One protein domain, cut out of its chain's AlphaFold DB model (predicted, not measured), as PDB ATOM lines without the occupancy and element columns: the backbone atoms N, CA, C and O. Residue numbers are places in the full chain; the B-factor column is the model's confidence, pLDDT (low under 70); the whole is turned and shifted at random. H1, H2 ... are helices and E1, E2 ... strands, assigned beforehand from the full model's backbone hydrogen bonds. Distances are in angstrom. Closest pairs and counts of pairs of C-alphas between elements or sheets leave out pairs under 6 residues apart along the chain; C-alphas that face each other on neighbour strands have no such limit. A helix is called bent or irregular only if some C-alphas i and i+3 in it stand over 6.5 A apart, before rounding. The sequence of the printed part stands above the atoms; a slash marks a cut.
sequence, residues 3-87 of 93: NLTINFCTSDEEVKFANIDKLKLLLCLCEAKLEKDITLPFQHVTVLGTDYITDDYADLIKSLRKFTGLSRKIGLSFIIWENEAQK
ATOM      1  N   ASN A   3      28.457  47.172  51.069       93.25
ATOM      2  CA  ASN A   3      28.040  47.733  49.789       93.25
ATOM      3  C   ASN A   3      27.545  46.585  48.906       93.25
ATOM      4  O   ASN A   3      28.226  45.568  48.780       93.25
ATOM      5  N   LEU A   4      26.382  46.755  48.281       95.94
ATOM      6  CA  LEU A   4      25.833  45.788  47.338       95.94
ATOM      7  C   LEU A   4      26.103  46.255  45.907       95.94
ATOM      8  O   LEU A   4      25.703  47.354  45.524       95.94
ATOM      9  N   THR A   5      26.723  45.401  45.096       95.75
ATOM     10  CA  THR A   5      26.900  45.637  43.658       95.75
ATOM     11  C   THR A   5      26.189  44.554  42.857       95.75
ATOM     12  O   THR A   5      26.391  43.362  43.089       95.75
ATOM     13  N   ILE A   6      25.369  44.979  41.898       95.38
ATOM     14  CA  ILE A   6      24.667  44.120  40.942       95.38
ATOM     15  C   ILE A   6      25.140  44.527  39.545       95.38
ATOM     16  O   ILE A   6      24.997  45.689  39.172       95.38
ATOM     17  N   ASN A   7      25.738  43.600  38.793       94.56
ATOM     18  CA  ASN A   7      26.386  43.910  37.518       94.56
ATOM     19  C   ASN A   7      25.807  43.092  36.357       94.56
ATOM     20  O   ASN A   7      26.035  41.886  36.269       94.56
ATOM     21  N   PHE A   8      25.099  43.754  35.449       92.56
ATOM     22  CA  PHE A   8      24.521  43.135  34.258       92.56
ATOM     23  C   PHE A   8      25.403  43.257  33.006       92.56
ATOM     24  O   PHE A   8      25.050  42.684  31.982       92.56
ATOM     25  N   CYS A   9      26.566  43.919  33.081       90.50
ATOM     26  CA  CYS A   9      27.509  44.042  31.959       90.50
ATOM     27  C   CYS A   9      28.276  42.740  31.645       90.50
ATOM     28  O   CYS A   9      29.130  42.718  30.765       90.50
ATOM     29  N   THR A  10      28.033  41.663  32.393       85.62
ATOM     30  CA  THR A  10      28.671  40.362  32.163       85.62
ATOM     31  C   THR A  10      28.112  39.681  30.914       85.62
ATOM     32  O   THR A  10      26.906  39.713  30.670       85.62
ATOM     33  N   SER A  11      28.977  39.016  30.145       86.12
ATOM     34  CA  SER A  11      28.562  38.122  29.056       86.12
ATOM     35  C   SER A  11      28.172  36.720  29.541       86.12
ATOM     36  O   SER A  11      27.628  35.941  28.766       86.12
ATOM     37  N   ASP A  12      28.445  36.395  30.808       92.44
ATOM     38  CA  ASP A  12      28.075  35.125  31.434       92.44
ATOM     39  C   ASP A  12      26.589  35.124  31.837       92.44
ATOM     40  O   ASP A  12      26.162  35.912  32.691       92.44
ATOM     41  N   GLU A  13      25.804  34.239  31.217       90.25
ATOM     42  CA  GLU A  13      24.359  34.138  31.437       90.25
ATOM     43  C   GLU A  13      23.995  33.675  32.853       90.25
ATOM     44  O   GLU A  13      23.048  34.206  33.434       90.25
ATOM     45  N   GLU A  14      24.748  32.749  33.454       93.31
ATOM     46  CA  GLU A  14      24.464  32.270  34.813       93.31
ATOM     47  C   GLU A  14      24.676  33.389  35.832       93.31
ATOM     48  O   GLU A  14      23.834  33.627  36.706       93.31
ATOM     49  N   VAL A  15      25.766  34.147  35.677       93.62
ATOM     50  CA  VAL A  15      26.033  35.324  36.513       93.62
ATOM     51  C   VAL A  15      24.951  36.385  36.307       93.62
ATOM     52  O   VAL A  15      24.520  37.026  37.273       93.62
ATOM     53  N   LYS A  16      24.473  36.561  35.071       91.44
ATOM     54  CA  LYS A  16      23.377  37.481  34.761       91.44
ATOM     55  C   LYS A  16      22.085  37.071  35.474       91.44
ATOM     56  O   LYS A  16      21.486  37.918  36.139       91.44
ATOM     57  N   PHE A  17      21.696  35.796  35.429       92.75
ATOM     58  CA  PHE A  17      20.524  35.288  36.154       92.75
ATOM     59  C   PHE A  17      20.673  35.428  37.672       92.75
ATOM     60  O   PHE A  17      19.764  35.930  38.335       92.75
ATOM     61  N   ALA A  18      21.846  35.111  38.222       96.00
ATOM     62  CA  ALA A  18      22.116  35.322  39.642       96.00
ATOM     63  C   ALA A  18      21.983  36.804  40.042       96.00
ATOM     64  O   ALA A  18      21.484  37.127  41.121       96.00
ATOM     65  N   ASN A  19      22.397  37.732  39.174       95.81
ATOM     66  CA  ASN A  19      22.249  39.167  39.412       95.81
ATOM     67  C   ASN A  19      20.797  39.653  39.263       95.81
ATOM     68  O   ASN A  19      20.398  40.569  39.985       95.81
ATOM     69  N   ILE A  20      19.981  39.010  38.420       95.25
ATOM     70  CA  ILE A  20      18.529  39.242  38.371       95.25
ATOM     71  C   ILE A  20      17.894  38.851  39.710       95.25
ATOM     72  O   ILE A  20      17.127  39.629  40.279       95.25
ATOM     73  N   ASP A  21      18.242  37.689  40.259       96.31
ATOM     74  CA  ASP A  21      17.689  37.241  41.539       96.31
ATOM     75  C   ASP A  21      18.170  38.098  42.717       96.31
ATOM     76  O   ASP A  21      17.376  38.428  43.603       96.31
ATOM     77  N   LYS A  22      19.423  38.575  42.689       96.44
ATOM     78  CA  LYS A  22      19.895  39.598  43.640       96.44
ATOM     79  C   LYS A  22      19.073  40.881  43.556       96.44
ATOM     80  O   LYS A  22      18.744  41.448  44.598       96.44
ATOM     81  N   LEU A  23      18.732  41.343  42.349       96.50
ATOM     82  CA  LEU A  23      17.898  42.532  42.172       96.50
ATOM     83  C   LEU A  23      16.493  42.305  42.740       96.50
ATOM     84  O   LEU A  23      16.012  43.149  43.491       96.50
ATOM     85  N   LYS A  24      15.865  41.156  42.471       97.12
ATOM     86  CA  LYS A  24      14.565  40.802  43.071       97.12
ATOM     87  C   LYS A  24      14.624  40.832  44.598       97.12
ATOM     88  O   LYS A  24      13.789  41.476  45.228       97.12
ATOM     89  N   LEU A  25      15.639  40.199  45.191       97.38
ATOM     90  CA  LEU A  25      15.810  40.166  46.644       97.38
ATOM     91  C   LEU A  25      16.002  41.570  47.229       97.38
ATOM     92  O   LEU A  25      15.369  41.909  48.227       97.38
ATOM     93  N   LEU A  26      16.837  42.399  46.599       97.25
ATOM     94  CA  LEU A  26      17.013  43.798  46.985       97.25
ATOM     95  C   LEU A  26      15.670  44.544  46.999       97.25
ATOM     96  O   LEU A  26      15.380  45.251  47.964       97.25
ATOM     97  N   LEU A  27      14.853  44.391  45.955       97.19
ATOM     98  CA  LEU A  27      13.558  45.064  45.854       97.19
ATOM     99  C   LEU A  27      12.603  44.595  46.961       97.19
ATOM    100  O   LEU A  27      12.027  45.436  47.647       97.19
ATOM    101  N   CYS A  28      12.528  43.287  47.226       97.38
ATOM    102  CA  CYS A  28      11.744  42.747  48.342       97.38
ATOM    103  C   CYS A  28      12.215  43.283  49.705       97.38
ATOM    104  O   CYS A  28      11.399  43.587  50.574       97.38
ATOM    105  N   LEU A  29      13.527  43.434  49.910       96.94
ATOM    106  CA  LEU A  29      14.069  44.027  51.134       96.94
ATOM    107  C   LEU A  29      13.709  45.516  51.254       96.94
ATOM    108  O   LEU A  29      13.377  45.973  52.348       96.94
ATOM    109  N   CYS A  30      13.723  46.268  50.148       96.69
ATOM    110  CA  CYS A  30      13.269  47.662  50.130       96.69
ATOM    111  C   CYS A  30      11.777  47.784  50.487       96.69
ATOM    112  O   CYS A  30      11.394  48.697  51.218       96.69
ATOM    113  N   GLU A  31      10.941  46.858  50.014       97.00
ATOM    114  CA  GLU A  31       9.521  46.779  50.386       97.00
ATOM    115  C   GLU A  31       9.350  46.482  51.873       97.00
ATOM    116  O   GLU A  31       8.702  47.248  52.587       97.00
ATOM    117  N   ALA A  32      10.020  45.442  52.371       97.19
ATOM    118  CA  ALA A  32       9.984  45.084  53.784       97.19
ATOM    119  C   ALA A  32      10.486  46.226  54.685       97.19
ATOM    120  O   ALA A  32       9.951  46.431  55.777       97.19
ATOM    121  N   LYS A  33      11.474  47.008  54.228       96.69
ATOM    122  CA  LYS A  33      11.929  48.221  54.919       96.69
ATOM    123  C   LYS A  33      10.822  49.267  55.012       96.69
ATOM    124  O   LYS A  33      10.638  49.842  56.076       96.69
ATOM    125  N   LEU A  34      10.081  49.511  53.933       96.00
ATOM    126  CA  LEU A  34       8.980  50.479  53.946       96.00
ATOM    127  C   LEU A  34       7.805  50.043  54.823       96.00
ATOM    128  O   LEU A  34       7.162  50.901  55.425       96.00
ATOM    129  N   GLU A  35       7.510  48.745  54.867       96.81
ATOM    130  CA  GLU A  35       6.356  48.207  55.593       96.81
ATOM    131  C   GLU A  35       6.626  47.986  57.081       96.81
ATOM    132  O   GLU A  35       5.763  48.248  57.916       96.81
ATOM    133  N   LYS A  36       7.805  47.452  57.409       96.69
ATOM    134  CA  LYS A  36       8.120  46.911  58.740       96.69
ATOM    135  C   LYS A  36       9.337  47.567  59.388       96.69
ATOM    136  O   LYS A  36       9.753  47.131  60.454       96.69
ATOM    137  N   ASP A  37       9.923  48.566  58.731       95.56
ATOM    138  CA  ASP A  37      11.102  49.305  59.192       95.56
ATOM    139  C   ASP A  37      12.294  48.413  59.593       95.56
ATOM    140  O   ASP A  37      13.047  48.707  60.520       95.56
ATOM    141  N   ILE A  38      12.500  47.302  58.874       96.31
ATOM    142  CA  ILE A  38      13.599  46.365  59.161       96.31
ATOM    143  C   ILE A  38      14.975  47.033  59.039       96.31
ATOM    144  O   ILE A  38      15.145  48.047  58.365       96.31
ATOM    145  N   THR A  39      16.007  46.457  59.649       95.00
ATOM    146  CA  THR A  39      17.384  46.887  59.358       95.00
ATOM    147  C   THR A  39      17.859  46.215  58.074       95.00
ATOM    148  O   THR A  39      17.742  44.999  57.935       95.00
ATOM    149  N   LEU A  40      18.389  47.000  57.135       94.88
ATOM    150  CA  LEU A  40      18.990  46.478  55.910       94.88
ATOM    151  C   LEU A  40      20.482  46.185  56.132       94.88
ATOM    152  O   LEU A  40      21.148  46.950  56.832       94.88
ATOM    153  N   PRO A  41      21.032  45.114  55.534       93.62
ATOM    154  CA  PRO A  41      22.440  44.749  55.724       93.62
ATOM    155  C   PRO A  41      23.421  45.652  54.945       93.62
ATOM    156  O   PRO A  41      24.635  45.585  55.146       93.62
ATOM    157  N   PHE A  42      22.903  46.529  54.086       93.75
ATOM    158  CA  PHE A  42      23.666  47.433  53.231       93.75
ATOM    159  C   PHE A  42      23.110  48.856  53.293       93.75
ATOM    160  O   PHE A  42      21.945  49.072  53.623       93.75
ATOM    161  N   GLN A  43      23.959  49.824  52.947       94.25
ATOM    162  CA  GLN A  43      23.586  51.243  52.827       94.25
ATOM    163  C   GLN A  43      23.816  51.812  51.431       94.25
ATOM    164  O   GLN A  43      23.161  52.780  51.056       94.25
ATOM    165  N   HIS A  44      24.723  51.214  50.661       96.88
ATOM    166  CA  HIS A  44      25.039  51.650  49.308       96.88
ATOM    167  C   HIS A  44      24.756  50.515  48.339       96.88
ATOM    168  O   HIS A  44      25.222  49.390  48.529       96.88
ATOM    169  N   VAL A  45      23.999  50.829  47.297       96.94
ATOM    170  CA  VAL A  45      23.631  49.907  46.232       96.94
ATOM    171  C   VAL A  45      24.125  50.486  44.915       96.94
ATOM    172  O   VAL A  45      23.788  51.611  44.559       96.94
ATOM    173  N   THR A  46      24.913  49.712  44.181       96.81
ATOM    174  CA  THR A  46      25.326  50.039  42.814       96.81
ATOM    175  C   THR A  46      24.740  49.017  41.852       96.81
ATOM    176  O   THR A  46      24.944  47.818  42.032       96.81
ATOM    177  N   VAL A  47      24.029  49.485  40.829       95.38
ATOM    178  CA  VAL A  47      23.493  48.651  39.747       95.38
ATOM    179  C   VAL A  47      24.143  49.086  38.438       95.38
ATOM    180  O   VAL A  47      24.096  50.266  38.101       95.38
ATOM    181  N   LEU A  48      24.774  48.151  37.731       94.62
ATOM    182  CA  LEU A  48      25.478  48.386  36.468       94.62
ATOM    183  C   LEU A  48      24.774  47.675  35.322       94.62
ATOM    184  O   LEU A  48      24.348  46.532  35.498       94.62
ATOM    185  N   GLY A  49      24.734  48.305  34.152       91.44
ATOM    186  CA  GLY A  49      24.281  47.664  32.927       91.44
ATOM    187  C   GLY A  49      22.771  47.467  32.834       91.44
ATOM    188  O   GLY A  49      22.338  46.426  32.341       91.44
ATOM    189  N   THR A  50      21.949  48.395  33.339       89.12
ATOM    190  CA  THR A  50      20.485  48.210  33.298       89.12
ATOM    191  C   THR A  50      19.919  48.048  31.886       89.12
ATOM    192  O   THR A  50      18.869  47.424  31.753       89.12
ATOM    193  N   ASP A  51      20.612  48.529  30.850       86.19
ATOM    194  CA  ASP A  51      20.209  48.367  29.444       86.19
ATOM    195  C   ASP A  51      20.423  46.941  28.919       86.19
ATOM    196  O   ASP A  51      19.816  46.537  27.932       86.19
ATOM    197  N   TYR A  52      21.255  46.140  29.592       83.56
ATOM    198  CA  TYR A  52      21.453  44.733  29.243       83.56
ATOM    199  C   TYR A  52      20.365  43.820  29.820       83.56
ATOM    200  O   TYR A  52      20.398  42.606  29.595       83.56
ATOM    201  N   ILE A  53      19.414  44.361  30.583       83.75
ATOM    202  CA  ILE A  53      18.273  43.605  31.098       83.75
ATOM    203  C   ILE A  53      17.218  43.483  29.991       83.75
ATOM    204  O   ILE A  53      16.837  44.473  29.379       83.75
ATOM    205  N   THR A  54      16.746  42.260  29.729       79.94
ATOM    206  CA  THR A  54      15.738  41.998  28.690       79.94
ATOM    207  C   THR A  54      14.365  42.560  29.070       79.94
ATOM    208  O   THR A  54      14.064  42.739  30.254       79.94
ATOM    209  N   ASP A  55      13.505  42.782  28.069       79.69
ATOM    210  CA  ASP A  55      12.147  43.323  28.248       79.69
ATOM    211  C   ASP A  55      11.299  42.521  29.252       79.69
ATOM    212  O   ASP A  55      10.513  43.104  30.000       79.69
ATOM    213  N   ASP A  56      11.526  41.206  29.353       84.56
ATOM    214  CA  ASP A  56      10.869  40.310  30.319       84.56
ATOM    215  C   ASP A  56      11.057  40.735  31.789       84.56
ATOM    216  O   ASP A  56      10.309  40.315  32.672       84.56
ATOM    217  N   TYR A  57      12.049  41.585  32.071       85.38
ATOM    218  CA  TYR A  57      12.362  42.099  33.404       85.38
ATOM    219  C   TYR A  57      12.204  43.623  33.514       85.38
ATOM    220  O   TYR A  57      12.671  44.222  34.489       85.38
ATOM    221  N   ALA A  58      11.519  44.271  32.565       85.88
ATOM    222  CA  ALA A  58      11.284  45.718  32.580       85.88
ATOM    223  C   ALA A  58      10.629  46.205  33.891       85.88
ATOM    224  O   ALA A  58      10.954  47.283  34.405       85.88
ATOM    225  N   ASP A  59       9.767  45.383  34.496       90.81
ATOM    226  CA  ASP A  59       9.136  45.678  35.787       90.81
ATOM    227  C   ASP A  59      10.138  45.759  36.949       90.81
ATOM    228  O   ASP A  59       9.937  46.545  37.884       90.81
ATOM    229  N   LEU A  60      11.256  45.022  36.888       91.81
ATOM    230  CA  LEU A  60      12.328  45.131  37.884       91.81
ATOM    231  C   LEU A  60      13.028  46.484  37.782       91.81
ATOM    232  O   LEU A  60      13.270  47.119  38.807       91.81
ATOM    233  N   ILE A  61      13.291  46.971  36.565       91.38
ATOM    234  CA  ILE A  61      13.880  48.301  36.349       91.38
ATOM    235  C   ILE A  61      12.925  49.405  36.803       91.38
ATOM    236  O   ILE A  61      13.336  50.351  37.483       91.38
ATOM    237  N   LYS A  62      11.634  49.279  36.493       92.25
ATOM    238  CA  LYS A  62      10.610  50.218  36.965       92.25
ATOM    239  C   LYS A  62      10.540  50.250  38.494       92.25
ATOM    240  O   LYS A  62      10.482  51.330  39.086       92.25
ATOM    241  N   SER A  63      10.594  49.084  39.133       95.38
ATOM    242  CA  SER A  63      10.608  48.959  40.593       95.38
ATOM    243  C   SER A  63      11.883  49.541  41.200       95.38
ATOM    244  O   SER A  63      11.810  50.305  42.158       95.38
ATOM    245  N   LEU A  64      13.048  49.285  40.600       95.69
ATOM    246  CA  LEU A  64      14.315  49.889  41.005       95.69
ATOM    247  C   LEU A  64      14.232  51.422  40.972       95.69
ATOM    248  O   LEU A  64      14.542  52.070  41.972       95.69
ATOM    249  N   ARG A  65      13.726  52.003  39.876       94.00
ATOM    250  CA  ARG A  65      13.513  53.457  39.740       94.00
ATOM    251  C   ARG A  65      12.520  54.013  40.770       94.00
ATOM    252  O   ARG A  65      12.694  55.124  41.264       94.00
ATOM    253  N   LYS A  66      11.489  53.246  41.140       95.81
ATOM    254  CA  LYS A  66      10.578  53.617  42.237       95.81
ATOM    255  C   LYS A  66      11.334  53.717  43.567       95.81
ATOM    256  O   LYS A  66      11.156  54.697  44.288       95.81
ATOM    257  N   PHE A  67      12.180  52.740  43.900       96.19
ATOM    258  CA  PHE A  67      12.918  52.751  45.169       96.19
ATOM    259  C   PHE A  67      14.053  53.765  45.214       96.19
ATOM    260  O   PHE A  67      14.299  54.320  46.283       96.19
ATOM    261  N   THR A  68      14.685  54.095  44.087       94.69
ATOM    262  CA  THR A  68      15.660  55.195  44.065       94.69
ATOM    263  C   THR A  68      15.007  56.532  44.409       94.69
ATOM    264  O   THR A  68      15.564  57.298  45.201       94.69
ATOM    265  N   GLY A  69      13.777  56.770  43.937       95.69
ATOM    266  CA  GLY A  69      12.957  57.915  44.350       95.69
ATOM    267  C   GLY A  69      12.591  57.918  45.843       95.69
ATOM    268  O   GLY A  69      12.320  58.973  46.412       95.69
ATOM    269  N   LEU A  70      12.631  56.756  46.501       96.12
ATOM    270  CA  LEU A  70      12.359  56.577  47.932       96.12
ATOM    271  C   LEU A  70      13.630  56.377  48.774       96.12
ATOM    272  O   LEU A  70      13.520  56.120  49.971       96.12
ATOM    273  N   SER A  71      14.816  56.537  48.182       95.00
ATOM    274  CA  SER A  71      16.143  56.316  48.787       95.00
ATOM    275  C   SER A  71      16.271  56.848  50.216       95.00
ATOM    276  O   SER A  71      16.605  56.103  51.136       95.00
ATOM    277  N   ARG A  72      15.906  58.118  50.437       92.94
ATOM    278  CA  ARG A  72      15.939  58.757  51.765       92.94
ATOM    279  C   ARG A  72      15.028  58.076  52.786       92.94
ATOM    280  O   ARG A  72      15.397  57.977  53.948       92.94
ATOM    281  N   LYS A  73      13.850  57.612  52.357       94.06
ATOM    282  CA  LYS A  73      12.866  56.954  53.228       94.06
ATOM    283  C   LYS A  73      13.334  55.563  53.655       94.06
ATOM    284  O   LYS A  73      13.077  55.163  54.781       94.06
ATOM    285  N   ILE A  74      14.024  54.845  52.770       95.19
ATOM    286  CA  ILE A  74      14.560  53.507  53.062       95.19
ATOM    287  C   ILE A  74      15.986  53.528  53.627       95.19
ATOM    288  O   ILE A  74      16.479  52.489  54.056       95.19
ATOM    289  N   GLY A  75      16.635  54.695  53.670       94.50
ATOM    290  CA  GLY A  75      17.989  54.853  54.202       94.50
ATOM    291  C   GLY A  75      19.072  54.231  53.319       94.50
ATOM    292  O   GLY A  75      20.100  53.802  53.836       94.50
ATOM    293  N   LEU A  76      18.839  54.164  52.003       95.62
ATOM    294  CA  LEU A  76      19.780  53.616  51.027       95.62
ATOM    295  C   LEU A  76      20.253  54.689  50.050       95.62
ATOM    296  O   LEU A  76      19.463  55.513  49.594       95.62
ATOM    297  N   SER A  77      21.525  54.624  49.671       96.06
ATOM    298  CA  SER A  77      22.093  55.364  48.548       96.06
ATOM    299  C   SER A  77      22.173  54.456  47.322       96.06
ATOM    300  O   SER A  77      22.666  53.332  47.421       96.06
ATOM    301  N   PHE A  78      21.698  54.940  46.175       96.19
ATOM    302  CA  PHE A  78      21.734  54.206  44.911       96.19
ATOM    303  C   PHE A  78      22.637  54.903  43.904       96.19
ATOM    304  O   PHE A  78      22.557  56.116  43.722       96.19
ATOM    305  N   ILE A  79      23.422  54.103  43.192       94.88
ATOM    306  CA  ILE A  79      24.123  54.489  41.972       94.88
ATOM    307  C   ILE A  79      23.647  53.535  40.876       94.88
ATOM    308  O   ILE A  79      23.744  52.319  41.036       94.88
ATOM    309  N   ILE A  80      23.105  54.072  39.784       93.19
ATOM    310  CA  ILE A  80      22.611  53.278  38.655       93.19
ATOM    311  C   ILE A  80      23.349  53.713  37.399       93.19
ATOM    312  O   ILE A  80      23.374  54.901  37.082       93.19
ATOM    313  N   TRP A  81      23.909  52.739  36.695       92.06
ATOM    314  CA  TRP A  81      24.548  52.911  35.403       92.06
ATOM    315  C   TRP A  81      23.791  52.097  34.356       92.06
ATOM    316  O   TRP A  81      23.551  50.904  34.544       92.06
ATOM    317  N   GLU A  82      23.413  52.749  33.257       84.81
ATOM    318  CA  GLU A  82      22.729  52.103  32.128       84.81
ATOM    319  C   GLU A  82      23.651  51.120  31.397       84.81
ATOM    320  O   GLU A  82      23.224  50.025  31.040       84.81
ATOM    321  N   ASN A  83      24.943  51.453  31.316       82.50
ATOM    322  CA  ASN A  83      26.012  50.633  30.745       82.50
ATOM    323  C   ASN A  83      27.115  50.387  31.797       82.50
ATOM    324  O   ASN A  83      26.828  50.226  32.987       82.50
ATOM    325  N   GLU A  84      28.384  50.338  31.384       76.88
ATOM    326  CA  GLU A  84      29.516  50.266  32.310       76.88
ATOM    327  C   GLU A  84      29.641  51.526  33.182       76.88
ATOM    328  O   GLU A  84      29.218  52.622  32.808       76.88
ATOM    329  N   ALA A  85      30.245  51.371  34.364       76.50
ATOM    330  CA  ALA A  85      30.564  52.505  35.223       76.50
ATOM    331  C   ALA A  85      31.586  53.418  34.533       76.50
ATOM    332  O   ALA A  85      32.645  52.948  34.111       76.50
ATOM    333  N   GLN A  86      31.293  54.718  34.473       68.62
ATOM    334  CA  GLN A  86      32.228  55.698  33.922       68.62
ATOM    335  C   GLN A  86      33.500  55.767  34.773       68.62
ATOM    336  O   GLN A  86      33.448  55.844  36.006       68.62
ATOM    337  N   LYS A  87      34.655  55.750  34.110       77.06
ATOM    338  CA  LYS A  87      35.977  55.886  34.727       77.06
ATOM    339  C   LYS A  87      36.478  57.309  34.532       77.06
ATOM    340  O   LYS A  87      36.156  57.974  33.556       77.06
TER     341      LYS A  87
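This is residues 3 to 87 of the 93 residues of an uncharacterized protein of Actinobacillus equuli subsp. equuli (UniProt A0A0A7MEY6). A small sheet of three parallel strands has two helices, the long H1 and the shorter H2, side by side over one face, with no named helix over the other. H3 is a short turn near one end of H1, and residues 82 to 87 trail off after E3. The printed part has 85 residues, running E1 H1 E2 H2 H3 E3, with sheet order E1 E2 E3; its class is mixed, helices and strands. It is compact, with a radius of gyration of the C-alphas of 12.5 A and spans of 37 by 29 by 20 A.

E1, residues 3 to 7, begins at C-alpha 3 (28.040, 47.733, 49.789) and is 13.0 A long. H1, residues 13 to 36, is 34.2 A long. E2, residues 42 to 48, measures 16.9 A. H2, residues 55 to 69, measures 21.7 A and is irregular: C-alphas 56 and 59 are 7.9 A apart. H3, residues 71 to 74, measures 5.4 A. E3, residues 77 to 81, measures 13.6 A and ends at C-alpha 81 (24.548, 52.911, 35.403).

E1 and E2 are parallel, with N 4 and O 44 2.9 A apart, within hydrogen-bond range; so are E2 and E3, with N 45 and O 77 at 2.8 A. E1, H1, E2 and E2, H2 H3, E3 are strand-helix-strand units, parallel neighbour strands joined through helices, with right-handed crossovers. In two layers, H1 and H2 are on the same face, at heights of 9.9 A and 11.5 A over the sheet. Residues 23 to 30 of H1 touch H2 at a steep tilt of 39 degrees, the same way; the closest C-alphas, of Leu 27 and Leu 64, are 6.9 A apart. Residues 30 to 34 of H1 touch H3, closest at the C-alphas of Lys 33 and Ile 74, 6.2 A. Every O i to N i+4 pair is within hydrogen-bond range in H1, 8 of 11 in H2; H3 is too short for one.

The farthest C-alphas, of Lys 36 and Lys 87, are 37.9 A apart. The printed part has no cut, and no link is long. Mean pLDDT of the printed part is 92.3; residue 86 is under 70.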